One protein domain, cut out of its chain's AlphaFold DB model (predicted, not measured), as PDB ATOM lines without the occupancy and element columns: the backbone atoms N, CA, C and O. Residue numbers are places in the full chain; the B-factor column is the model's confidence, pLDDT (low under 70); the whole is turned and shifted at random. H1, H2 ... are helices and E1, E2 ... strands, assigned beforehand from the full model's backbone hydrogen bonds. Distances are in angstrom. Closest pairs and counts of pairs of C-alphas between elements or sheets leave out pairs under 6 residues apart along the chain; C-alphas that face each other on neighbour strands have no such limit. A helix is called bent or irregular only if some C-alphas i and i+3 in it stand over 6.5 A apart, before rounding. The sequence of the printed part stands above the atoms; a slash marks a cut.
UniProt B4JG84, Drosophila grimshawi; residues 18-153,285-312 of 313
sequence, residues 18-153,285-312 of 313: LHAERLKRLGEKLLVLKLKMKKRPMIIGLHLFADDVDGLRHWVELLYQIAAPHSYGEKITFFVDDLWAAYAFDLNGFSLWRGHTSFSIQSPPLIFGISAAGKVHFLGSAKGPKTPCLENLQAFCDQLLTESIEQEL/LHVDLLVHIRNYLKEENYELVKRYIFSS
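This is residues 18 to 153 and 285 to 312 of the 313 residues of a protein of Drosophila grimshawi (UniProt B4JG84). A twisted sheet of four strands makes the core, with helices H2 and H5 over one face and H4 and H6 on the other, in three layers, helices on both faces of a sheet. H7 lies off one end of this body, away from the sheet. The 164 printed residues hold seven named helices and four named strands, in the order H1 E1 H2 H3 E2 H4 E3 E4 H5 H6 H7; the sheet runs E2 E1 E3 E4 and is mixed, as is the class, helices and strands. The whole is compact, with a radius of gyration of the C-alphas of 15.2 A, and spans 45 by 38 by 36 A.

H1 is residues 31 to 37, beginning at C-alpha 31 (222.085, 213.114, 273.283). E1, residues 42 to 47, is 16.6 A long, and H2, residues 53 to 66, 19.3 A. H3 is residues 69 to 73. H2 and H3 are irregular: C-alphas 55 and 58 are 7.5 A apart, C-alphas 70 and 73 7.1 A. E2, residues 77 to 82, is 16.8 A long; H4 is residues 83 to 89, E3 110 to 114 and E4 120 to 122. H5, residues 134 to 145, is 16.5 A long, H6, residues 285 to 296, 16.1 A, and H7, residues 299 to 310, 16.3 A, ending at C-alpha 310 (210.108, 221.706, 270.236).

E2 and E1 are parallel at 16 degrees, with N 45 and O 79 within hydrogen-bond range at 2.8 A. E1 and E3 are antiparallel at 165 degrees, with N 44 and O 112 at 2.8 A. E3 and E4 form an antiparallel hairpin, with N 121 and O 113 at 2.7 A. E1, H2, H3 and E2 make a strand-helix-strand unit, two parallel neighbour strands with helices between, its crossover right-handed. H2 is over E2 and E1 at a height over the sheet of 10.2 A; H5, on the same face, is over E3 at 10.1 A. Residues 62 to 66 of H2 touch H5, closest at the C-alphas of Leu 62 and Leu 134, 6.9 A. H6, on the opposite face, is over E3 and E4 at 9.0 A. It touches H4 at a shallow tilt of 22 degrees, the same way; their closest C-alphas, of Phe 89 and Tyr 296, are 5.8 A apart. H1 only grazes the sheet, with residues 32 to 36. H3 is not on the sheet; it is close to but not clearly touching H5, the C-alphas of Tyr 72 and Cys 141 being 7.5 A apart. H7 is not on it either, and is close to but not clearly touching H1, the C-alphas of Leu 33 and Tyr 302 being 6.8 A apart. H1, H5, H6 and H7 have every O i to N i+4 pair within hydrogen-bond range; H2 has 7 of 10, H3 0 of 1 with 0 of 2 O i to N i+3 pairs, and H4 0 of 3 with 4 of 4.

The C-alphas farthest apart, of Gln 106 and Ser 311, are 45.6 A apart. Residues 154 to 284 are not printed, and C-alphas 153 and 285 are 15.4 A apart across the cut. The links H4 to E3 and E4 to H5 are long. The mean pLDDT of the printed part is 87.7; 18 residues are under 70, among them 304 to 312.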
ATOM      1  N   LEU A  18     234.232 196.992 266.422       91.00
ATOM      2  CA  LEU A  18     233.566 195.876 267.110       91.00
ATOM      3  C   LEU A  18     232.815 196.334 268.370       91.00
ATOM      4  O   LEU A  18     231.700 195.896 268.638       91.00
ATOM      5  N   HIS A  19     233.412 197.239 269.147       91.31
ATOM      6  CA  HIS A  19     232.813 197.729 270.386       91.31
ATOM      7  C   HIS A  19     231.638 198.676 270.128       91.31
ATOM      8  O   HIS A  19     230.696 198.708 270.923       91.31
ATOM      9  N   ALA A  20     231.665 199.407 269.009       85.38
ATOM     10  CA  ALA A  20     230.635 200.373 268.634       85.38
ATOM     11  C   ALA A  20     229.262 199.729 268.353       85.38
ATOM     12  O   ALA A  20     228.248 200.424 268.352       85.38
ATOM     13  N   GLU A  21     229.203 198.404 268.179       87.56
ATOM     14  CA  GLU A  21     227.945 197.653 268.065       87.56
ATOM     15  C   GLU A  21     227.099 197.703 269.347       87.56
ATOM     16  O   GLU A  21     225.871 197.629 269.285       87.56
ATOM     17  N   ARG A  22     227.742 197.812 270.518       93.75
ATOM     18  CA  ARG A  22     227.077 197.736 271.837       93.75
ATOM     19  C   ARG A  22     227.337 198.955 272.713       93.75
ATOM     20  O   ARG A  22     226.489 199.318 273.527       93.75
ATOM     21  N   LEU A  23     228.500 199.579 272.553       94.56
ATOM     22  CA  LEU A  23     228.949 200.720 273.339       94.56
ATOM     23  C   LEU A  23     228.836 201.995 272.511       94.56
ATOM     24  O   LEU A  23     229.381 202.096 271.413       94.56
ATOM     25  N   LYS A  24     228.138 202.988 273.054       92.31
ATOM     26  CA  LYS A  24     227.959 204.289 272.409       92.31
ATOM     27  C   LYS A  24     229.005 205.283 272.905       92.31
ATOM     28  O   LYS A  24     229.420 205.249 274.058       92.31
ATOM     29  N   ARG A  25     229.386 206.218 272.041       91.38
ATOM     30  CA  ARG A  25     230.132 207.427 272.421       91.38
ATOM     31  C   ARG A  25     229.147 208.475 272.946       91.38
ATOM     32  O   ARG A  25     228.011 208.516 272.475       91.38
ATOM     33  N   LEU A  26     229.552 209.315 273.900       87.00
ATOM     34  CA  LEU A  26     228.686 210.374 274.447       87.00
ATOM     35  C   LEU A  26     228.336 211.428 273.386       87.00
ATOM     36  O   LEU A  26     227.228 211.958 273.404       87.00
ATOM     37  N   GLY A  27     229.232 211.648 272.417       74.62
ATOM     38  CA  GLY A  27     228.933 212.339 271.161       74.62
ATOM     39  C   GLY A  27     228.329 213.742 271.319       74.62
ATOM     40  O   GLY A  27     228.813 214.557 272.102       74.62
ATOM     41  N   GLU A  28     227.313 214.030 270.495       61.22
ATOM     42  CA  GLU A  28     226.670 215.340 270.347       61.22
ATOM     43  C   GLU A  28     226.060 215.887 271.643       61.22
ATOM     44  O   GLU A  28     225.449 215.170 272.444       61.22
ATOM     45  N   LYS A  29     226.127 217.217 271.786       61.00
ATOM     46  CA  LYS A  29     225.380 217.944 272.814       61.00
ATOM     47  C   LYS A  29     223.903 217.539 272.742       61.00
ATOM     48  O   LYS A  29     223.320 217.516 271.663       61.00
ATOM     49  N   LEU A  30     223.292 217.274 273.900       64.00
ATOM     50  CA  LEU A  30     221.875 216.908 274.091       64.00
ATOM     51  C   LEU A  30     221.501 215.432 273.865       64.00
ATOM     52  O   LEU A  30     220.360 215.076 274.169       64.00
ATOM     53  N   LEU A  31     222.404 214.548 273.414       71.38
ATOM     54  CA  LEU A  31     222.085 213.114 273.283       71.38
ATOM     55  C   LEU A  31     221.607 212.517 274.615       71.38
ATOM     56  O   LEU A  31     220.604 211.803 274.662       71.38
ATOM     57  N   VAL A  32     222.288 212.859 275.709       69.25
ATOM     58  CA  VAL A  32     221.952 212.347 277.042       69.25
ATOM     59  C   VAL A  32     220.595 212.870 277.517       69.25
ATOM     60  O   VAL A  32     219.811 212.104 278.073       69.25
ATOM     61  N   LEU A  33     220.252 214.131 277.236       70.69
ATOM     62  CA  LEU A  33     218.932 214.676 277.579       70.69
ATOM     63  C   LEU A  33     217.816 214.018 276.764       70.69
ATOM     64  O   LEU A  33     216.792 213.643 277.331       70.69
ATOM     65  N   LYS A  34     218.036 213.777 275.465       72.31
ATOM     66  CA  LYS A  34     217.097 213.016 274.623       72.31
ATOM     67  C   LYS A  34     216.887 211.593 275.144       72.31
ATOM     68  O   LYS A  34     215.781 211.064 275.066       72.31
ATOM     69  N   LEU A  35     217.923 210.949 275.680       69.19
ATOM     70  CA  LEU A  35     217.795 209.620 276.282       69.19
ATOM     71  C   LEU A  35     217.124 209.657 277.653       69.19
ATOM     72  O   LEU A  35     216.312 208.776 277.935       69.19
ATOM     73  N   LYS A  36     217.359 210.708 278.448       72.00
ATOM     74  CA  LYS A  36     216.599 210.971 279.677       72.00
ATOM     75  C   LYS A  36     215.093 211.053 279.380       72.00
ATOM     76  O   LYS A  36     214.315 210.439 280.102       72.00
ATOM     77  N   MET A  37     214.677 211.693 278.276       71.19
ATOM     78  CA  MET A  37     213.259 211.730 277.852       71.19
ATOM     79  C   MET A  37     212.658 210.331 277.660       71.19
ATOM     80  O   MET A  37     211.480 210.113 277.924       71.19
ATOM     81  N   LYS A  38     213.469 209.371 277.201       79.50
ATOM     82  CA  LYS A  38     213.037 207.985 276.978       79.50
ATOM     83  C   LYS A  38     212.977 207.164 278.268       79.50
ATOM     84  O   LYS A  38     212.605 205.997 278.196       79.50
ATOM     85  N   LYS A  39     213.363 207.741 279.416       85.50
ATOM     86  CA  LYS A  39     213.425 207.087 280.738       85.50
ATOM     87  C   LYS A  39     214.173 205.753 280.721       85.50
ATOM     88  O   LYS A  39     213.877 204.848 281.496       85.50
ATOM     89  N   ARG A  40     215.136 205.609 279.809       89.38
ATOM     90  CA  ARG A  40     215.948 204.401 279.707       89.38
ATOM     91  C   ARG A  40     217.196 204.575 280.572       89.38
ATOM     92  O   ARG A  40     217.909 205.556 280.350       89.38
ATOM     93  N   PRO A  41     217.491 203.647 281.498       95.19
ATOM     94  CA  PRO A  41     218.706 203.710 282.297       95.19
ATOM     95  C   PRO A  41     219.971 203.722 281.438       95.19
ATOM     96  O   PRO A  41     220.016 203.145 280.342       95.19
ATOM     97  N   MET A  42     221.010 204.376 281.945       95.38
ATOM     98  CA  MET A  42     222.282 204.556 281.254       95.38
ATOM     99  C   MET A  42     223.452 204.211 282.168       95.38
ATOM    100  O   MET A  42     223.435 204.536 283.350       95.38
ATOM    101  N   ILE A  43     224.491 203.613 281.597       97.50
ATOM    102  CA  ILE A  43     225.809 203.473 282.215       97.50
ATOM    103  C   ILE A  43     226.790 204.283 281.381       97.50
ATOM    104  O   ILE A  43     226.776 204.186 280.159       97.50
ATOM    105  N   ILE A  44     227.627 205.082 282.032       97.00
ATOM    106  CA  ILE A  44     228.642 205.922 281.400       97.00
ATOM    107  C   ILE A  44     229.992 205.570 282.016       97.00
ATOM    108  O   ILE A  44     230.228 205.870 283.183       97.00
ATOM    109  N   GLY A  45     230.872 204.944 281.239       97.06
ATOM    110  CA  GLY A  45     232.267 204.709 281.594       97.06
ATOM    111  C   GLY A  45     233.176 205.764 280.970       97.06
ATOM    112  O   GLY A  45     233.192 205.916 279.751       97.06
ATOM    113  N   LEU A  46     233.936 206.479 281.797       95.94
ATOM    114  CA  LEU A  46     234.913 207.478 281.369       95.94
ATOM    115  C   LEU A  46     236.325 207.069 281.787       95.94
ATOM    116  O   LEU A  46     236.556 206.705 282.942       95.94
ATOM    117  N   HIS A  47     237.281 207.172 280.865       95.50
ATOM    118  CA  HIS A  47     238.712 206.980 281.144       95.50
ATOM    119  C   HIS A  47     239.581 207.834 280.206       95.50
ATOM    120  O   HIS A  47     239.068 208.495 279.319       95.50
ATOM    121  N   LEU A  48     240.896 207.847 280.370       94.06
ATOM    122  CA  LEU A  48     241.884 208.468 279.488       94.06
ATOM    123  C   LEU A  48     242.190 207.580 278.265       94.06
ATOM    124  O   LEU A  48     243.350 207.373 277.916       94.06
ATOM    125  N   PHE A  49     241.166 207.019 277.612       93.31
ATOM    126  CA  PHE A  49     241.355 206.069 276.507       93.31
ATOM    127  C   PHE A  49     242.173 206.644 275.352       93.31
ATOM    128  O   PHE A  49     242.932 205.911 274.732       93.31
ATOM    129  N   ALA A  50     242.056 207.945 275.064       90.88
ATOM    130  CA  ALA A  50     242.843 208.561 274.000       90.88
ATOM    131  C   ALA A  50     244.350 208.637 274.326       90.88
ATOM    132  O   ALA A  50     245.148 208.818 273.403       90.88
ATOM    133  N   ASP A  51     244.718 208.494 275.604       90.50
ATOM    134  CA  ASP A  51     246.099 208.559 276.085       90.50
ATOM    135  C   ASP A  51     246.763 207.165 276.068       90.50
ATOM    136  O   ASP A  51     247.953 207.076 275.776       90.50
ATOM    137  N   ASP A  52     246.011 206.083 276.328       92.25
ATOM    138  CA  ASP A  52     246.508 204.693 276.295       92.25
ATOM    139  C   ASP A  52     245.396 203.665 275.985       92.25
ATOM    140  O   ASP A  52     244.860 202.994 276.870       92.25
ATOM    141  N   VAL A  53     245.019 203.532 274.708       88.69
ATOM    142  CA  VAL A  53     243.994 202.561 274.267       88.69
ATOM    143  C   VAL A  53     244.341 201.134 274.644       88.69
ATOM    144  O   VAL A  53     243.468 200.388 275.087       88.69
ATOM    145  N   ASP A  54     245.581 200.728 274.380       91.38
ATOM    146  CA  ASP A  54     245.964 199.326 274.465       91.38
ATOM    147  C   ASP A  54     246.036 198.890 275.929       91.38
ATOM    148  O   ASP A  54     245.470 197.852 276.279       91.38
ATOM    149  N   GLY A  55     246.618 199.720 276.801       93.62
ATOM    150  CA  GLY A  55     246.649 199.470 278.240       93.62
ATOM    151  C   GLY A  55     245.258 199.467 278.880       93.62
ATOM    152  O   GLY A  55     245.009 198.700 279.811       93.62
ATOM    153  N   LEU A  56     244.317 200.253 278.349       95.81
ATOM    154  CA  LEU A  56     242.963 200.399 278.899       95.81
ATOM    155  C   LEU A  56     241.901 199.529 278.208       95.81
ATOM    156  O   LEU A  56     240.738 199.549 278.620       95.81
ATOM    157  N   ARG A  57     242.272 198.739 277.190       94.81
ATOM    158  CA  ARG A  57     241.334 197.924 276.393       94.81
ATOM    159  C   ARG A  57     240.481 196.992 277.248       94.81
ATOM    160  O   ARG A  57     239.283 196.871 277.002       94.81
ATOM    161  N   HIS A  58     241.068 196.400 278.283       95.56
ATOM    162  CA  HIS A  58     240.376 195.488 279.193       95.56
ATOM    163  C   HIS A  58     239.139 196.123 279.862       95.56
ATOM    164  O   HIS A  58     238.143 195.439 280.096       95.56
ATOM    165  N   TRP A  59     239.136 197.440 280.116       96.88
ATOM    166  CA  TRP A  59     237.953 198.139 280.631       96.88
ATOM    167  C   TRP A  59     236.835 198.256 279.595       96.88
ATOM    168  O   TRP A  59     235.656 198.142 279.939       96.88
ATOM    169  N   VAL A  60     237.194 198.467 278.327       96.00
ATOM    170  CA  VAL A  60     236.234 198.507 277.216       96.00
ATOM    171  C   VAL A  60     235.621 197.123 277.005       96.00
ATOM    172  O   VAL A  60     234.404 197.012 276.884       96.00
ATOM    173  N   GLU A  61     236.441 196.072 277.034       96.31
ATOM    174  CA  GLU A  61     236.001 194.676 276.906       96.31
ATOM    175  C   GLU A  61     235.039 194.277 278.032       96.31
ATOM    176  O   GLU A  61     233.987 193.689 277.768       96.31
ATOM    177  N   LEU A  62     235.338 194.673 279.274       96.94
ATOM    178  CA  LEU A  62     234.463 194.443 280.423       96.94
ATOM    179  C   LEU A  62     233.074 195.069 280.216       96.94
ATOM    180  O   LEU A  62     232.049 194.408 280.407       96.94
ATOM    181  N   LEU A  63     233.019 196.334 279.789       97.06
ATOM    182  CA  LEU A  63     231.752 197.018 279.515       97.06
ATOM    183  C   LEU A  63     231.034 196.416 278.301       97.06
ATOM    184  O   LEU A  63     229.812 196.279 278.325       97.06
ATOM    185  N   TYR A  64     231.768 195.997 277.269       97.19
ATOM    186  CA  TYR A  64     231.215 195.336 276.084       97.19
ATOM    187  C   TYR A  64     230.559 193.987 276.416       97.19
ATOM    188  O   TYR A  64     229.503 193.656 275.864       97.19
ATOM    189  N   GLN A  65     231.155 193.221 277.335       96.44
ATOM    190  CA  GLN A  65     230.601 191.958 277.821       96.44
ATOM    191  C   GLN A  65     229.290 192.180 278.589       96.44
ATOM    192  O   GLN A  65     228.299 191.495 278.330       96.44
ATOM    193  N   ILE A  66     229.253 193.160 279.497       96.81
ATOM    194  CA  ILE A  66     228.038 193.517 280.252       96.81
ATOM    195  C   ILE A  66     226.932 194.031 279.312       96.81
ATOM    196  O   ILE A  66     225.760 193.679 279.472       96.81
ATOM    197  N   ALA A  67     227.306 194.810 278.295       97.31
ATOM    198  CA  ALA A  67     226.401 195.389 277.306       97.31
ATOM    199  C   ALA A  67     225.866 194.385 276.267       97.31
ATOM    200  O   ALA A  67     225.172 194.790 275.333       97.31
ATOM    201  N   ALA A  68     226.168 193.087 276.389       96.19
ATOM    202  CA  ALA A  68     225.590 192.068 275.518       96.19
ATOM    203  C   ALA A  68     224.044 192.136 275.533       96.19
ATOM    204  O   ALA A  68     223.462 192.331 276.609       96.19
ATOM    205  N   PRO A  69     223.362 191.964 274.381       90.62
ATOM    206  CA  PRO A  69     221.898 192.044 274.307       90.62
ATOM    207  C   PRO A  69     221.189 191.093 275.276       90.62
ATOM    208  O   PRO A  69     220.323 191.523 276.028       90.62
ATOM    209  N   HIS A  70     221.652 189.841 275.352       90.06
ATOM    210  CA  HIS A  70     221.127 188.818 276.267       90.06
ATOM    211  C   HIS A  70     221.436 189.082 277.755       90.06
ATOM    212  O   HIS A  70     221.026 188.303 278.612       90.06
ATOM    213  N   SER A  71     222.212 190.124 278.060       91.81
ATOM    214  CA  SER A  71     222.555 190.555 279.416       91.81
ATOM    215  C   SER A  71     221.798 191.849 279.736       91.81
ATOM    216  O   SER A  71     220.601 191.818 280.022       91.81
ATOM    217  N   TYR A  72     222.470 193.002 279.659       96.75
ATOM    218  CA  TYR A  72     221.888 194.297 280.018       96.75
ATOM    219  C   TYR A  72     221.662 195.216 278.818       96.75
ATOM    220  O   TYR A  72     220.960 196.215 278.962       96.75
ATOM    221  N   GLY A  73     222.216 194.903 277.640       94.25
ATOM    222  CA  GLY A  73     222.209 195.792 276.471       94.25
ATOM    223  C   GLY A  73     220.816 196.139 275.933       94.25
ATOM    224  O   GLY A  73     220.629 197.197 275.333       94.25
ATOM    225  N   GLU A  74     219.809 195.300 276.182       94.31
ATOM    226  CA  GLU A  74     218.412 195.592 275.826       94.31
ATOM    227  C   GLU A  74     217.734 196.568 276.798       94.31
ATOM    228  O   GLU A  74     216.878 197.356 276.393       94.31
ATOM    229  N   LYS A  75     218.150 196.568 278.070       94.88
ATOM    230  CA  LYS A  75     217.507 197.327 279.155       94.88
ATOM    231  C   LYS A  75     218.233 198.637 279.453       94.88
ATOM    232  O   LYS A  75     217.604 199.674 279.642       94.88
ATOM    233  N   ILE A  76     219.560 198.623 279.406       96.00
ATOM    234  CA  ILE A  76     220.441 199.743 279.744       96.00
ATOM    235  C   ILE A  76     221.154 200.215 278.475       96.00
ATOM    236  O   ILE A  76     221.485 199.416 277.601       96.00
ATOM    237  N   THR A  77     221.364 201.523 278.338       94.81
ATOM    238  CA  THR A  77     222.253 202.068 277.300       94.81
ATOM    239  C   THR A  77     223.654 202.243 277.869       94.81
ATOM    240  O   THR A  77     223.822 202.936 278.868       94.81
ATOM    241  N   PHE A  78     224.659 201.661 277.219       96.19
ATOM    242  CA  PHE A  78     226.050 201.774 277.647       96.19
ATOM    243  C   PHE A  78     226.791 202.818 276.820       96.19
ATOM    244  O   PHE A  78     226.835 202.744 275.591       96.19
ATOM    245  N   PHE A  79     227.381 203.776 277.520       95.50
ATOM    246  CA  PHE A  79     228.302 204.764 276.999       95.50
ATOM    247  C   PHE A  79     229.704 204.467 277.497       95.50
ATOM    248  O   PHE A  79     229.900 204.241 278.690       95.50
ATOM    249  N   VAL A  80     230.678 204.502 276.595       95.38
ATOM    250  CA  VAL A  80     232.096 204.432 276.945       95.38
ATOM    251  C   VAL A  80     232.800 205.523 276.181       95.38
ATOM    252  O   VAL A  80     232.712 205.571 274.953       95.38
ATOM    253  N   ASP A  81     233.452 206.421 276.910       94.44
ATOM    254  CA  ASP A  81     234.134 207.532 276.281       94.44
ATOM    255  C   ASP A  81     235.452 207.925 276.941       94.44
ATOM    256  O   ASP A  81     235.715 207.617 278.105       94.44
ATOM    257  N   ASP A  82     236.292 208.615 276.175       93.44
ATOM    258  CA  ASP A  82     237.437 209.306 276.740       93.44
ATOM    259  C   ASP A  82     236.943 210.447 277.649       93.44
ATOM    260  O   ASP A  82     235.912 211.066 277.385       93.44
ATOM    261  N   LEU A  83     237.681 210.751 278.718       91.88
ATOM    262  CA  LEU A  83     237.331 211.745 279.732       91.88
ATOM    263  C   LEU A  83     236.983 213.112 279.128       91.88
ATOM    264  O   LEU A  83     236.153 213.833 279.676       91.88
ATOM    265  N   TRP A  84     237.580 213.468 277.988       87.88
ATOM    266  CA  TRP A  84     237.255 214.701 277.276       87.88
ATOM    267  C   TRP A  84     235.763 214.778 276.910       87.88
ATOM    268  O   TRP A  84     235.165 215.847 276.953       87.88
ATOM    269  N   ALA A  85     235.114 213.650 276.628       89.31
ATOM    270  CA  ALA A  85     233.699 213.605 276.272       89.31
ATOM    271  C   ALA A  85     232.762 214.058 277.398       89.31
ATOM    272  O   ALA A  85     231.593 214.337 277.141       89.31
ATOM    273  N   ALA A  86     233.249 214.183 278.636       89.06
ATOM    274  CA  ALA A  86     232.462 214.746 279.725       89.06
ATOM    275  C   ALA A  86     232.052 216.215 279.486       89.06
ATOM    276  O   ALA A  86     231.106 216.685 280.113       89.06
ATOM    277  N   TYR A  87     232.658 216.917 278.519       86.06
ATOM    278  CA  TYR A  87     232.133 218.196 278.019       86.06
ATOM    279  C   TYR A  87     230.736 218.087 277.380       86.06
ATOM    280  O   TYR A  87     230.080 219.108 277.181       86.06
ATOM    281  N   ALA A  88     230.235 216.880 277.095       84.50
ATOM    282  CA  ALA A  88     228.836 216.669 276.721       84.50
ATOM    283  C   ALA A  88     227.851 217.130 277.816       84.50
ATOM    284  O   ALA A  88     226.700 217.438 277.507       84.50
ATOM    285  N   PHE A  89     228.310 217.216 279.070       84.06
ATOM    286  CA  PHE A  89     227.537 217.694 280.218       84.06
ATOM    287  C   PHE A  89     227.677 219.206 280.468       84.06
ATOM    288  O   PHE A  89     227.092 219.726 281.414       84.06
ATOM    289  N   ASP A  90     228.408 219.937 279.622       78.56
ATOM    290  CA  ASP A  90     228.646 221.366 279.823       78.56
ATOM    291  C   ASP A  90     227.435 222.229 279.420       78.56
ATOM    292  O   ASP A  90     227.099 222.343 278.237       78.56
ATOM    293  N   LEU A  91     226.812 222.876 280.413       68.06
ATOM    294  CA  LEU A  91     225.791 223.916 280.209       68.06
ATOM    295  C   LEU A  91     226.342 225.339 280.369       68.06
ATOM    296  O   LEU A  91     225.931 226.227 279.630       68.06
ATOM    297  N   ASN A  92     227.258 225.561 281.319       66.75
ATOM    298  CA  ASN A  92     227.596 226.895 281.834       66.75
ATOM    299  C   ASN A  92     229.113 227.173 281.903       66.75
ATOM    300  O   ASN A  92     229.555 227.975 282.724       66.75
ATOM    301  N   GLY A  93     229.935 226.524 281.074       68.50
ATOM    302  CA  GLY A  93     231.385 226.746 281.056       68.50
ATOM    303  C   GLY A  93     232.142 225.879 282.061       68.50
ATOM    304  O   GLY A  93     233.060 226.345 282.738       68.50
ATOM    305  N   PHE A  94     231.753 224.610 282.155       74.12
ATOM    306  CA  PHE A  94     232.483 223.573 282.871       74.12
ATOM    307  C   PHE A  94     233.923 223.483 282.374       74.12
ATOM    308  O   PHE A  94     234.189 223.559 281.175       74.12
ATOM    309  N   SER A  95     234.868 223.299 283.290       75.06
ATOM    310  CA  SER A  95     236.256 223.035 282.930       75.06
ATOM    311  C   SER A  95     236.724 221.748 283.583       75.06
ATOM    312  O   SER A  95     236.496 221.515 284.765       75.06
ATOM    313  N   LEU A  96     237.376 220.915 282.777       76.38
ATOM    314  CA  LEU A  96     238.011 219.679 283.197       76.38
ATOM    315  C   LEU A  96     239.514 219.855 283.086       76.38
ATOM    316  O   LEU A  96     240.019 220.383 282.091       76.38
ATOM    317  N   TRP A  97     240.236 219.373 284.088       72.88
ATOM    318  CA  TRP A  97     241.687 219.339 284.044       72.88
ATOM    319  C   TRP A  97     242.145 217.892 283.870       72.88
ATOM    320  O   TRP A  97     242.090 217.105 284.805       72.88
ATOM    321  N   ARG A  98     242.576 217.511 282.658       74.06
ATOM    322  CA  ARG A  98     243.045 216.135 282.387       74.06
ATOM    323  C   ARG A  98     244.281 215.751 283.207       74.06
ATOM    324  O   ARG A  98     244.459 214.582 283.502       74.06
ATOM    325  N   GLY A  99     245.102 216.728 283.599       69.81
ATOM    326  CA  GLY A  99     246.279 216.518 284.450       69.81
ATOM    327  C   GLY A  99     245.967 216.323 285.936       69.81
ATOM    328  O   GLY A  99     246.891 216.353 286.746       69.81
ATOM    329  N   HIS A 100     244.691 216.189 286.315       73.75
ATOM    330  CA  HIS A 100     244.277 216.095 287.710       73.75
ATOM    331  C   HIS A 100     244.995 214.943 288.419       73.75
ATOM    332  O   HIS A 100     244.864 213.787 288.033       73.75
ATOM    333  N   THR A 101     245.720 215.245 289.496       74.94
ATOM    334  CA  THR A 101     246.564 214.272 290.214       74.94
ATOM    335  C   THR A 101     245.771 213.092 290.778       74.94
ATOM    336  O   THR A 101     246.318 212.010 290.963       74.94
ATOM    337  N   SER A 102     244.470 213.273 291.018       83.12
ATOM    338  CA  SER A 102     243.587 212.212 291.515       83.12
ATOM    339  C   SER A 102     243.138 211.186 290.462       83.12
ATOM    340  O   SER A 102     242.316 210.335 290.804       83.12
ATOM    341  N   PHE A 103     243.532 211.306 289.189       90.69
ATOM    342  CA  PHE A 103     243.096 210.392 288.131       90.69
ATOM    343  C   PHE A 103     244.163 210.219 287.049       90.69
ATOM    344  O   PHE A 103     244.728 211.186 286.552       90.69
ATOM    345  N   SER A 104     244.435 208.976 286.668       92.44
ATOM    346  CA  SER A 104     245.474 208.631 285.692       92.44
ATOM    347  C   SER A 104     245.123 207.349 284.941       92.44
ATOM    348  O   SER A 104     244.164 206.663 285.288       92.44
ATOM    349  N   ILE A 105     245.947 206.966 283.962       93.12
ATOM    350  CA  ILE A 105     245.821 205.688 283.237       93.12
ATOM    351  C   ILE A 105     245.882 204.455 284.162       93.12
ATOM    352  O   ILE A 105     245.365 203.400 283.823       93.12
ATOM    353  N   GLN A 106     246.462 204.587 285.359       93.69
ATOM    354  CA  GLN A 106     246.529 203.507 286.354       93.69
ATOM    355  C   GLN A 106     245.274 203.439 287.237       93.69
ATOM    356  O   GLN A 106     245.098 202.490 288.000       93.69
ATOM    357  N   SER A 107     244.411 204.454 287.173       94.38
ATOM    358  CA  SER A 107     243.158 204.488 287.925       94.38
ATOM    359  C   SER A 107     242.116 203.564 287.280       94.38
ATOM    360  O   SER A 107     242.157 203.345 286.068       94.38
ATOM    361  N   PRO A 108     241.140 203.038 288.036       95.31
ATOM    362  CA  PRO A 108     239.964 202.408 287.434       95.31
ATOM    363  C   PRO A 108     239.123 203.446 286.666       95.31
ATOM    364  O   PRO A 108     239.169 204.625 287.018       95.31
ATOM    365  N   PRO A 109     238.325 203.050 285.655       96.19
ATOM    366  CA  PRO A 109     237.440 203.979 284.955       96.19
ATOM    367  C   PRO A 109     236.410 204.588 285.910       96.19
ATOM    368  O   PRO A 109     235.948 203.950 286.858       96.19
ATOM    369  N   LEU A 110     236.001 205.817 285.616       97.00
ATOM    370  CA  LEU A 110     234.911 206.477 286.323       97.00
ATOM    371  C   LEU A 110     233.591 206.003 285.719       97.00
ATOM    372  O   LEU A 110     233.302 206.301 284.561       97.00
ATOM    373  N   ILE A 111     232.805 205.251 286.489       97.81
ATOM    374  CA  ILE A 111     231.547 204.669 286.014       97.81
ATOM    375  C   ILE A 111     230.373 205.339 286.716       97.81
ATOM    376  O   ILE A 111     230.251 205.286 287.939       97.81
ATOM    377  N   PHE A 112     229.496 205.950 285.927       97.50
ATOM    378  CA  PHE A 112     228.274 206.593 286.391       97.50
ATOM    379  C   PHE A 112     227.053 205.829 285.883       97.50
ATOM    380  O   PHE A 112     227.005 205.426 284.723       97.50
ATOM    381  N   GLY A 113     226.061 205.641 286.745       96.25
ATOM    382  CA  GLY A 113     224.750 205.109 286.391       96.25
ATOM    383  C   GLY A 113     223.715 206.222 286.427       96.25
ATOM    384  O   GLY A 113     223.709 207.022 287.351       96.25
ATOM    385  N   ILE A 114     222.835 206.290 285.437       94.94
ATOM    386  CA  ILE A 114     221.672 207.177 285.448       94.94
ATOM    387  C   ILE A 114     220.447 206.280 285.409       94.94
ATOM    388  O   ILE A 114     220.285 205.501 284.469       94.94
ATOM    389  N   SER A 115     219.614 206.356 286.438       94.06
ATOM    390  CA  SER A 115     218.437 205.502 286.560       94.06
ATOM    391  C   SER A 115     217.301 205.957 285.634       94.06
ATOM    392  O   SER A 115     217.393 207.010 284.993       94.06
ATOM    393  N   ALA A 116     216.216 205.185 285.539       91.38
ATOM    394  CA  ALA A 116     215.055 205.569 284.728       91.38
ATOM    395  C   ALA A 116     214.388 206.840 285.281       91.38
ATOM    396  O   ALA A 116     213.861 207.655 284.518       91.38
ATOM    397  N   ALA A 117     214.477 207.044 286.601       89.44
ATOM    398  CA  ALA A 117     214.062 208.268 287.283       89.44
ATOM    399  C   ALA A 117     215.011 209.464 287.049       89.44
ATOM    400  O   ALA A 117     214.723 210.577 287.484       89.44
ATOM    401  N   GLY A 118     216.145 209.260 286.371       88.56
ATOM    402  CA  GLY A 118     217.158 210.289 286.139       88.56
ATOM    403  C   GLY A 118     218.082 210.534 287.335       88.56
ATOM    404  O   GLY A 118     218.829 211.514 287.329       88.56
ATOM    405  N   LYS A 119     218.062 209.662 288.356       91.12
ATOM    406  CA  LYS A 119     218.979 209.748 289.497       91.12
ATOM    407  C   LYS A 119     220.373 209.309 289.055       91.12
ATOM    408  O   LYS A 119     220.531 208.266 288.426       91.12
ATOM    409  N   VAL A 120     221.377 210.124 289.372       93.50
ATOM    410  CA  VAL A 120     222.773 209.845 289.019       93.50
ATOM    411  C   VAL A 120     223.466 209.158 290.181       93.50
ATOM    412  O   VAL A 120     223.473 209.661 291.308       93.50
ATOM    413  N   HIS A 121     224.088 208.041 289.857       95.06
ATOM    414  CA  HIS A 121     224.839 207.173 290.734       95.06
ATOM    415  C   HIS A 121     226.271 207.035 290.241       95.06
ATOM    416  O   HIS A 121     226.559 207.186 289.055       95.06
ATOM    417  N   PHE A 122     227.169 206.712 291.156       95.12
ATOM    418  CA  PHE A 122     228.583 206.504 290.867       95.12
ATOM    419  C   PHE A 122     229.023 205.126 291.360       95.12
ATOM    420  O   PHE A 122     228.698 204.759 292.485       95.12
ATOM    421  N   LEU A 123     229.768 204.366 290.559       96.31
ATOM    422  CA  LEU A 123     230.345 203.094 290.991       96.31
ATOM    423  C   LEU A 123     231.530 203.357 291.931       96.31
ATOM    424  O   LEU A 123     232.697 203.397 291.539       96.31
ATOM    425  N   GLY A 124     231.213 203.563 293.199       93.88
ATOM    426  CA  GLY A 124     232.175 203.943 294.216       93.88
ATOM    427  C   GLY A 124     231.484 204.339 295.509       93.88
ATOM    428  O   GLY A 124     230.299 204.080 295.719       93.88
ATOM    429  N   SER A 125     232.247 204.981 296.381       92.44
ATOM    430  CA  SER A 125     231.751 205.552 297.635       92.44
ATOM    431  C   SER A 125     232.372 206.928 297.851       92.44
ATOM    432  O   SER A 125     233.120 207.405 296.998       92.44
ATOM    433  N   ALA A 126     232.125 207.540 299.012       89.25
ATOM    434  CA  ALA A 126     232.817 208.764 299.400       89.25
ATOM    435  C   ALA A 126     234.347 208.622 299.278       89.25
ATOM    436  O   ALA A 126     235.014 209.533 298.809       89.25
ATOM    437  N   LYS A 127     234.900 207.440 299.586       90.69
ATOM    438  CA  LYS A 127     236.346 207.165 299.518       90.69
ATOM    439  C   LYS A 127     236.920 207.131 298.096       90.69
ATOM    440  O   LYS A 127     238.139 207.082 297.944       90.69
ATOM    441  N   GLY A 128     236.071 207.127 297.070       91.50
ATOM    442  CA  GLY A 128     236.484 207.191 295.674       91.50
ATOM    443  C   GLY A 128     235.914 206.085 294.780       91.50
ATOM    444  O   GLY A 128     235.013 205.337 295.189       91.50
ATOM    445  N   PRO A 129     236.425 206.000 293.535       93.88
ATOM    446  CA  PRO A 129     236.004 205.009 292.550       93.88
ATOM    447  C   PRO A 129     236.276 203.580 293.016       93.88
ATOM    448  O   PRO A 129     237.338 203.285 293.567       93.88
ATOM    449  N   LYS A 130     235.338 202.671 292.745       95.44
ATOM    450  CA  LYS A 130     235.546 201.234 292.930       95.44
ATOM    451  C   LYS A 130     236.091 200.636 291.634       95.44
ATOM    452  O   LYS A 130     235.546 200.893 290.566       95.44
ATOM    453  N   THR A 131     237.127 199.805 291.724       96.88
ATOM    454  CA  THR A 131     237.639 199.069 290.561       96.88
ATOM    455  C   THR A 131     236.556 198.138 290.013       96.88
ATOM    456  O   THR A 131     236.069 197.282 290.761       96.88
ATOM    457  N   PRO A 132     236.140 198.289 288.745       97.06
ATOM    458  CA  PRO A 132     235.064 197.480 288.206       97.06
ATOM    459  C   PRO A 132     235.523 196.046 287.950       97.06
ATOM    460  O   PRO A 132     236.640 195.786 287.511       97.06
ATOM    461  N   CYS A 133     234.619 195.113 288.204       96.56
ATOM    462  CA  CYS A 133     234.720 193.724 287.787       96.56
ATOM    463  C   CYS A 133     233.331 193.261 287.337       96.56
ATOM    464  O   CYS A 133     232.346 193.969 287.549       96.56
ATOM    465  N   LEU A 134     233.243 192.080 286.723       96.31
ATOM    466  CA  LEU A 134     231.973 191.576 286.195       96.31
ATOM    467  C   LEU A 134     230.889 191.544 287.284       96.31
ATOM    468  O   LEU A 134     229.828 192.133 287.105       96.31
ATOM    469  N   GLU A 135     231.200 190.959 288.441       97.19
ATOM    470  CA  GLU A 135     230.265 190.811 289.562       97.19
ATOM    471  C   GLU A 135     229.736 192.160 290.064       97.19
ATOM    472  O   GLU A 135     228.531 192.348 290.225       97.19
ATOM    473  N   ASN A 136     230.629 193.130 290.297       97.12
ATOM    474  CA  ASN A 136     230.213 194.412 290.858       97.12
ATOM    475  C   ASN A 136     229.492 195.305 289.839       97.12
ATOM    476  O   ASN A 136     228.629 196.085 290.238       97.12
ATOM    477  N   LEU A 137     229.789 195.159 288.544       97.69
ATOM    478  CA  LEU A 137     229.073 195.857 287.481       97.69
ATOM    479  C   LEU A 137     227.689 195.268 287.244       97.69
ATOM    480  O   LEU A 137     226.752 196.036 287.043       97.69
ATOM    481  N   GLN A 138     227.546 193.941 287.294       97.69
ATOM    482  CA  GLN A 138     226.243 193.275 287.215       97.69
ATOM    483  C   GLN A 138     225.349 193.719 288.369       97.69
ATOM    484  O   GLN A 138     224.266 194.241 288.127       97.69
ATOM    485  N   ALA A 139     225.860 193.650 289.603       97.50
ATOM    486  CA  ALA A 139     225.135 194.122 290.777       97.50
ATOM    487  C   ALA A 139     224.735 195.603 290.653       97.50
ATOM    488  O   ALA A 139     223.603 195.966 290.959       97.50
ATOM    489  N   PHE A 140     225.634 196.461 290.158       97.81
ATOM    490  CA  PHE A 140     225.325 197.873 289.933       97.81
ATOM    491  C   PHE A 140     224.238 198.072 288.867       97.81
ATOM    492  O   PHE A 140     223.352 198.902 289.047       97.81
ATOM    493  N   CYS A 141     224.262 197.296 287.778       98.00
ATOM    494  CA  CYS A 141     223.232 197.333 286.740       98.00
ATOM    495  C   CYS A 141     221.874 196.844 287.257       98.00
ATOM    496  O   CYS A 141     220.860 197.480 286.974       98.00
ATOM    497  N   ASP A 142     221.849 195.755 288.027       98.00
ATOM    498  CA  ASP A 142     220.628 195.228 288.640       98.00
ATOM    499  C   ASP A 142     220.004 196.270 289.565       98.00
ATOM    500  O   ASP A 142     218.842 196.629 289.388       98.00
ATOM    501  N   GLN A 143     220.801 196.836 290.475       97.44
ATOM    502  CA  GLN A 143     220.338 197.868 291.400       97.44
ATOM    503  C   GLN A 143     219.870 199.138 290.677       97.44
ATOM    504  O   GLN A 143     218.933 199.796 291.130       97.44
ATOM    505  N   LEU A 144     220.505 199.499 289.554       96.75
ATOM    506  CA  LEU A 144     220.087 200.633 288.729       96.75
ATOM    507  C   LEU A 144     218.717 200.383 288.085       96.75
ATOM    508  O   LEU A 144     217.898 201.297 288.019       96.75
ATOM    509  N   LEU A 145     218.465 199.156 287.614       96.44
ATOM    510  CA  LEU A 145     217.189 198.754 287.016       96.44
ATOM    511  C   LEU A 145     216.062 198.664 288.047       96.44
ATOM    512  O   LEU A 145     214.919 198.975 287.719       96.44
ATOM    513  N   THR A 146     216.373 198.242 289.272       96.31
ATOM    514  CA  THR A 146     215.405 198.131 290.372       96.31
ATOM    515  C   THR A 146     215.275 199.408 291.197       96.31
ATOM    516  O   THR A 146     214.528 199.412 292.172       96.31
ATOM    517  N   GLU A 147     215.985 200.485 290.832       95.00
ATOM    518  CA  GLU A 147     216.026 201.762 291.564       95.00
ATOM    519  C   GLU A 147     216.410 201.589 293.053       95.00
ATOM    520  O   GLU A 147     215.992 202.357 293.918       95.00
ATOM    521  N   SER A 148     217.227 200.576 293.365       95.88
ATOM    522  CA  SER A 148     217.591 200.191 294.736       95.88
ATOM    523  C   SER A 148     219.018 200.591 295.124       95.88
ATOM    524  O   SER A 148     219.559 200.082 296.103       95.88
ATOM    525  N   ILE A 149     219.668 201.463 294.343       94.25
ATOM    526  CA  ILE A 149     220.987 201.994 294.698       94.25
ATOM    527  C   ILE A 149     220.833 203.021 295.826       94.25
ATOM    528  O   ILE A 149     220.329 204.139 295.632       94.25
ATOM    529  N   GLU A 150     221.381 202.670 296.983       87.50
ATOM    530  CA  GLU A 150     221.576 203.565 298.117       87.50
ATOM    531  C   GLU A 150     223.013 204.099 298.104       87.50
ATOM    532  O   GLU A 150     223.984 203.343 298.108       87.50
ATOM    533  N   GLN A 151     223.161 205.423 298.034       85.00
ATOM    534  CA  GLN A 151     224.453 206.093 298.166       85.00
ATOM    535  C   GLN A 151     224.343 207.181 299.216       85.00
ATOM    536  O   GLN A 151     223.612 208.156 299.034       85.00
ATOM    537  N   GLU A 152     225.114 207.021 300.282       82.81
ATOM    538  CA  GLU A 152     225.267 207.994 301.361       82.81
ATOM    539  C   GLU A 152     226.223 209.116 300.927       82.81
ATOM    540  O   GLU A 152     227.299 209.295 301.487       82.81
ATOM    541  N   LEU A 153     225.862 209.829 299.856       89.50
ATOM    542  CA  LEU A 153     226.589 211.007 299.391       89.50
ATOM    543  C   LEU A 153     225.723 212.248 299.585       89.50
ATOM    544  O   LEU A 153     224.700 212.410 298.913       89.50
ATOM    545  N   LEU A 285     238.325 214.602 290.677       91.25
ATOM    546  CA  LEU A 285     237.675 214.554 289.366       91.25
ATOM    547  C   LEU A 285     236.349 213.776 289.351       91.25
ATOM    548  O   LEU A 285     235.375 214.216 288.745       91.25
ATOM    549  N   HIS A 286     236.294 212.624 290.022       91.94
ATOM    550  CA  HIS A 286     235.087 211.795 290.068       91.94
ATOM    551  C   HIS A 286     233.909 212.502 290.755       91.94
ATOM    552  O   HIS A 286     232.767 212.341 290.330       91.94
ATOM    553  N   VAL A 287     234.185 213.319 291.777       92.62
ATOM    554  CA  VAL A 287     233.172 214.107 292.487       92.62
ATOM    555  C   VAL A 287     232.740 215.295 291.643       92.62
ATOM    556  O   VAL A 287     231.545 215.553 291.530       92.62
ATOM    557  N   ASP A 288     233.693 215.995 291.026       90.44
ATOM    558  CA  ASP A 288     233.386 217.105 290.121       90.44
ATOM    559  C   ASP A 288     232.466 216.654 288.987       90.44
ATOM    560  O   ASP A 288     231.431 217.276 288.749       90.44
ATOM    561  N   LEU A 289     232.781 215.524 288.350       91.50
ATOM    562  CA  LEU A 289     231.931 214.925 287.326       91.50
ATOM    563  C   LEU A 289     230.574 214.489 287.870       91.50
ATOM    564  O   LEU A 289     229.562 214.759 287.230       91.50
ATOM    565  N   LEU A 290     230.522 213.859 289.047       92.44
ATOM    566  CA  LEU A 290     229.259 213.442 289.656       92.44
ATOM    567  C   LEU A 290     228.323 214.636 289.881       92.44
ATOM    568  O   LEU A 290     227.165 214.604 289.464       92.44
ATOM    569  N   VAL A 291     228.828 215.701 290.508       90.50
ATOM    570  CA  VAL A 291     228.077 216.945 290.738       90.50
ATOM    571  C   VAL A 291     227.657 217.562 289.408       90.50
ATOM    572  O   VAL A 291     226.516 218.003 289.259       90.50
ATOM    573  N   HIS A 292     228.556 217.568 288.427       89.25
ATOM    574  CA  HIS A 292     228.297 218.176 287.135       89.25
ATOM    575  C   HIS A 292     227.217 217.434 286.337       89.25
ATOM    576  O   HIS A 292     226.261 218.060 285.884       89.25
ATOM    577  N   ILE A 293     227.293 216.102 286.250       90.81
ATOM    578  CA  ILE A 293     226.285 215.257 285.592       90.81
ATOM    579  C   ILE A 293     224.932 215.381 286.311       90.81
ATOM    580  O   ILE A 293     223.899 215.522 285.656       90.81
ATOM    581  N   ARG A 294     224.916 215.393 287.652       90.31
ATOM    582  CA  ARG A 294     223.688 215.619 288.439       90.31
ATOM    583  C   ARG A 294     223.037 216.950 288.099       90.31
ATOM    584  O   ARG A 294     221.839 216.987 287.841       90.31
ATOM    585  N   ASN A 295     223.823 218.024 288.080       88.00
ATOM    586  CA  ASN A 295     223.327 219.351 287.736       88.00
ATOM    587  C   ASN A 295     222.824 219.401 286.291       88.00
ATOM    588  O   ASN A 295     221.724 219.895 286.060       88.00
ATOM    589  N   TYR A 296     223.564 218.827 285.341       86.69
ATOM    590  CA  TYR A 296     223.155 218.734 283.939       86.69
ATOM    591  C   TYR A 296     221.778 218.078 283.770       86.69
ATOM    592  O   TYR A 296     220.959 218.531 282.973       86.69
ATOM    593  N   LEU A 297     221.505 217.032 284.553       87.44
ATOM    594  CA  LEU A 297     220.274 216.249 284.476       87.44
ATOM    595  C   LEU A 297     219.138 216.765 285.371       87.44
ATOM    596  O   LEU A 297     218.084 216.128 285.404       87.44
ATOM    597  N   LYS A 298     219.296 217.902 286.063       86.38
ATOM    598  CA  LYS A 298     218.191 218.538 286.802       86.38
ATOM    599  C   LYS A 298     217.015 218.865 285.876       86.38
ATOM    600  O   LYS A 298     217.191 219.168 284.696       86.38
ATOM    601  N   GLU A 299     215.804 218.810 286.422       78.06
ATOM    602  CA  GLU A 299     214.569 218.979 285.643       78.06
ATOM    603  C   GLU A 299     214.428 220.380 285.027       78.06
ATOM    604  O   GLU A 299     213.959 220.528 283.902       78.06
ATOM    605  N   GLU A 300     214.932 221.408 285.706       81.19
ATOM    606  CA  GLU A 300     214.973 222.781 285.184       81.19
ATOM    607  C   GLU A 300     215.774 222.898 283.873       81.19
ATOM    608  O   GLU A 300     215.332 223.544 282.922       81.19
ATOM    609  N   ASN A 301     216.912 222.202 283.780       76.81
ATOM    610  CA  ASN A 301     217.760 222.192 282.586       76.81
ATOM    611  C   ASN A 301     217.125 221.381 281.452       76.81
ATOM    612  O   ASN A 301     217.289 221.694 280.272       76.81
ATOM    613  N   TYR A 302     216.351 220.363 281.817       71.94
ATOM    614  CA  TYR A 302     215.579 219.560 280.885       71.94
ATOM    615  C   TYR A 302     214.458 220.369 280.208       71.94
ATOM    616  O   TYR A 302     214.326 220.312 278.985       71.94
ATOM    617  N   GLU A 303     213.708 221.182 280.956       71.00
ATOM    618  CA  GLU A 303     212.635 222.016 280.393       71.00
ATOM    619  C   GLU A 303     213.158 223.114 279.453       71.00
ATOM    620  O   GLU A 303     212.519 223.429 278.445       71.00
ATOM    621  N   LEU A 304     214.352 223.656 279.715       69.62
ATOM    622  CA  LEU A 304     215.012 224.597 278.802       69.62
ATOM    623  C   LEU A 304     215.323 223.953 277.444       69.62
ATOM    624  O   LEU A 304     215.043 224.535 276.396       69.62
ATOM    625  N   VAL A 305     215.857 222.731 277.453       66.62
ATOM    626  CA  VAL A 305     216.201 221.999 276.227       66.62
ATOM    627  C   VAL A 305     214.958 221.519 275.488       66.62
ATOM    628  O   VAL A 305     214.908 221.602 274.263       66.62
ATOM    629  N   LYS A 306     213.929 221.080 276.218       68.00
ATOM    630  CA  LYS A 306     212.626 220.727 275.653       68.00
ATOM    631  C   LYS A 306     212.054 221.896 274.846       68.00
ATOM    632  O   LYS A 306     211.699 221.711 273.688       68.00
ATOM    633  N   ARG A 307     212.053 223.111 275.405       68.25
ATOM    634  CA  ARG A 307     211.599 224.315 274.686       68.25
ATOM    635  C   ARG A 307     212.387 224.560 273.404       68.25
ATOM    636  O   ARG A 307     211.762 224.819 272.391       68.25
ATOM    637  N   TYR A 308     213.712 224.420 273.436       65.62
ATOM    638  CA  TYR A 308     214.563 224.597 272.252       65.62
ATOM    639  C   TYR A 308     214.297 223.566 271.148       65.62
ATOM    640  O   TYR A 308     214.231 223.932 269.978       65.62
ATOM    641  N   ILE A 309     214.150 222.286 271.505       63.38
ATOM    642  CA  ILE A 309     213.919 221.203 270.535       63.38
ATOM    643  C   ILE A 309     212.525 221.337 269.907       63.38
ATOM    644  O   ILE A 309     212.403 221.279 268.693       63.38
ATOM    645  N   PHE A 310     211.493 221.592 270.715       59.50
ATOM    646  CA  PHE A 310     210.108 221.706 270.236       59.50
ATOM    647  C   PHE A 310     209.743 223.088 269.668       59.50
ATOM    648  O   PHE A 310     208.638 223.260 269.170       59.50
ATOM    649  N   SER A 311     210.635 224.085 269.739       55.72
ATOM    650  CA  SER A 311     210.488 225.361 269.020       55.72
ATOM    651  C   SER A 311     211.189 225.380 267.659       55.72
ATOM    652  O   SER A 311     211.176 226.412 266.992       55.72
ATOM    653  N   SER A 312     211.889 224.301 267.295       50.09
ATOM    654  CA  SER A 312     212.624 224.173 266.028       50.09
ATOM    655  C   SER A 312     212.107 223.041 265.124       50.09
ATOM    656  O   SER A 312     212.723 222.763 264.095       50.09
TER     657      SER A 312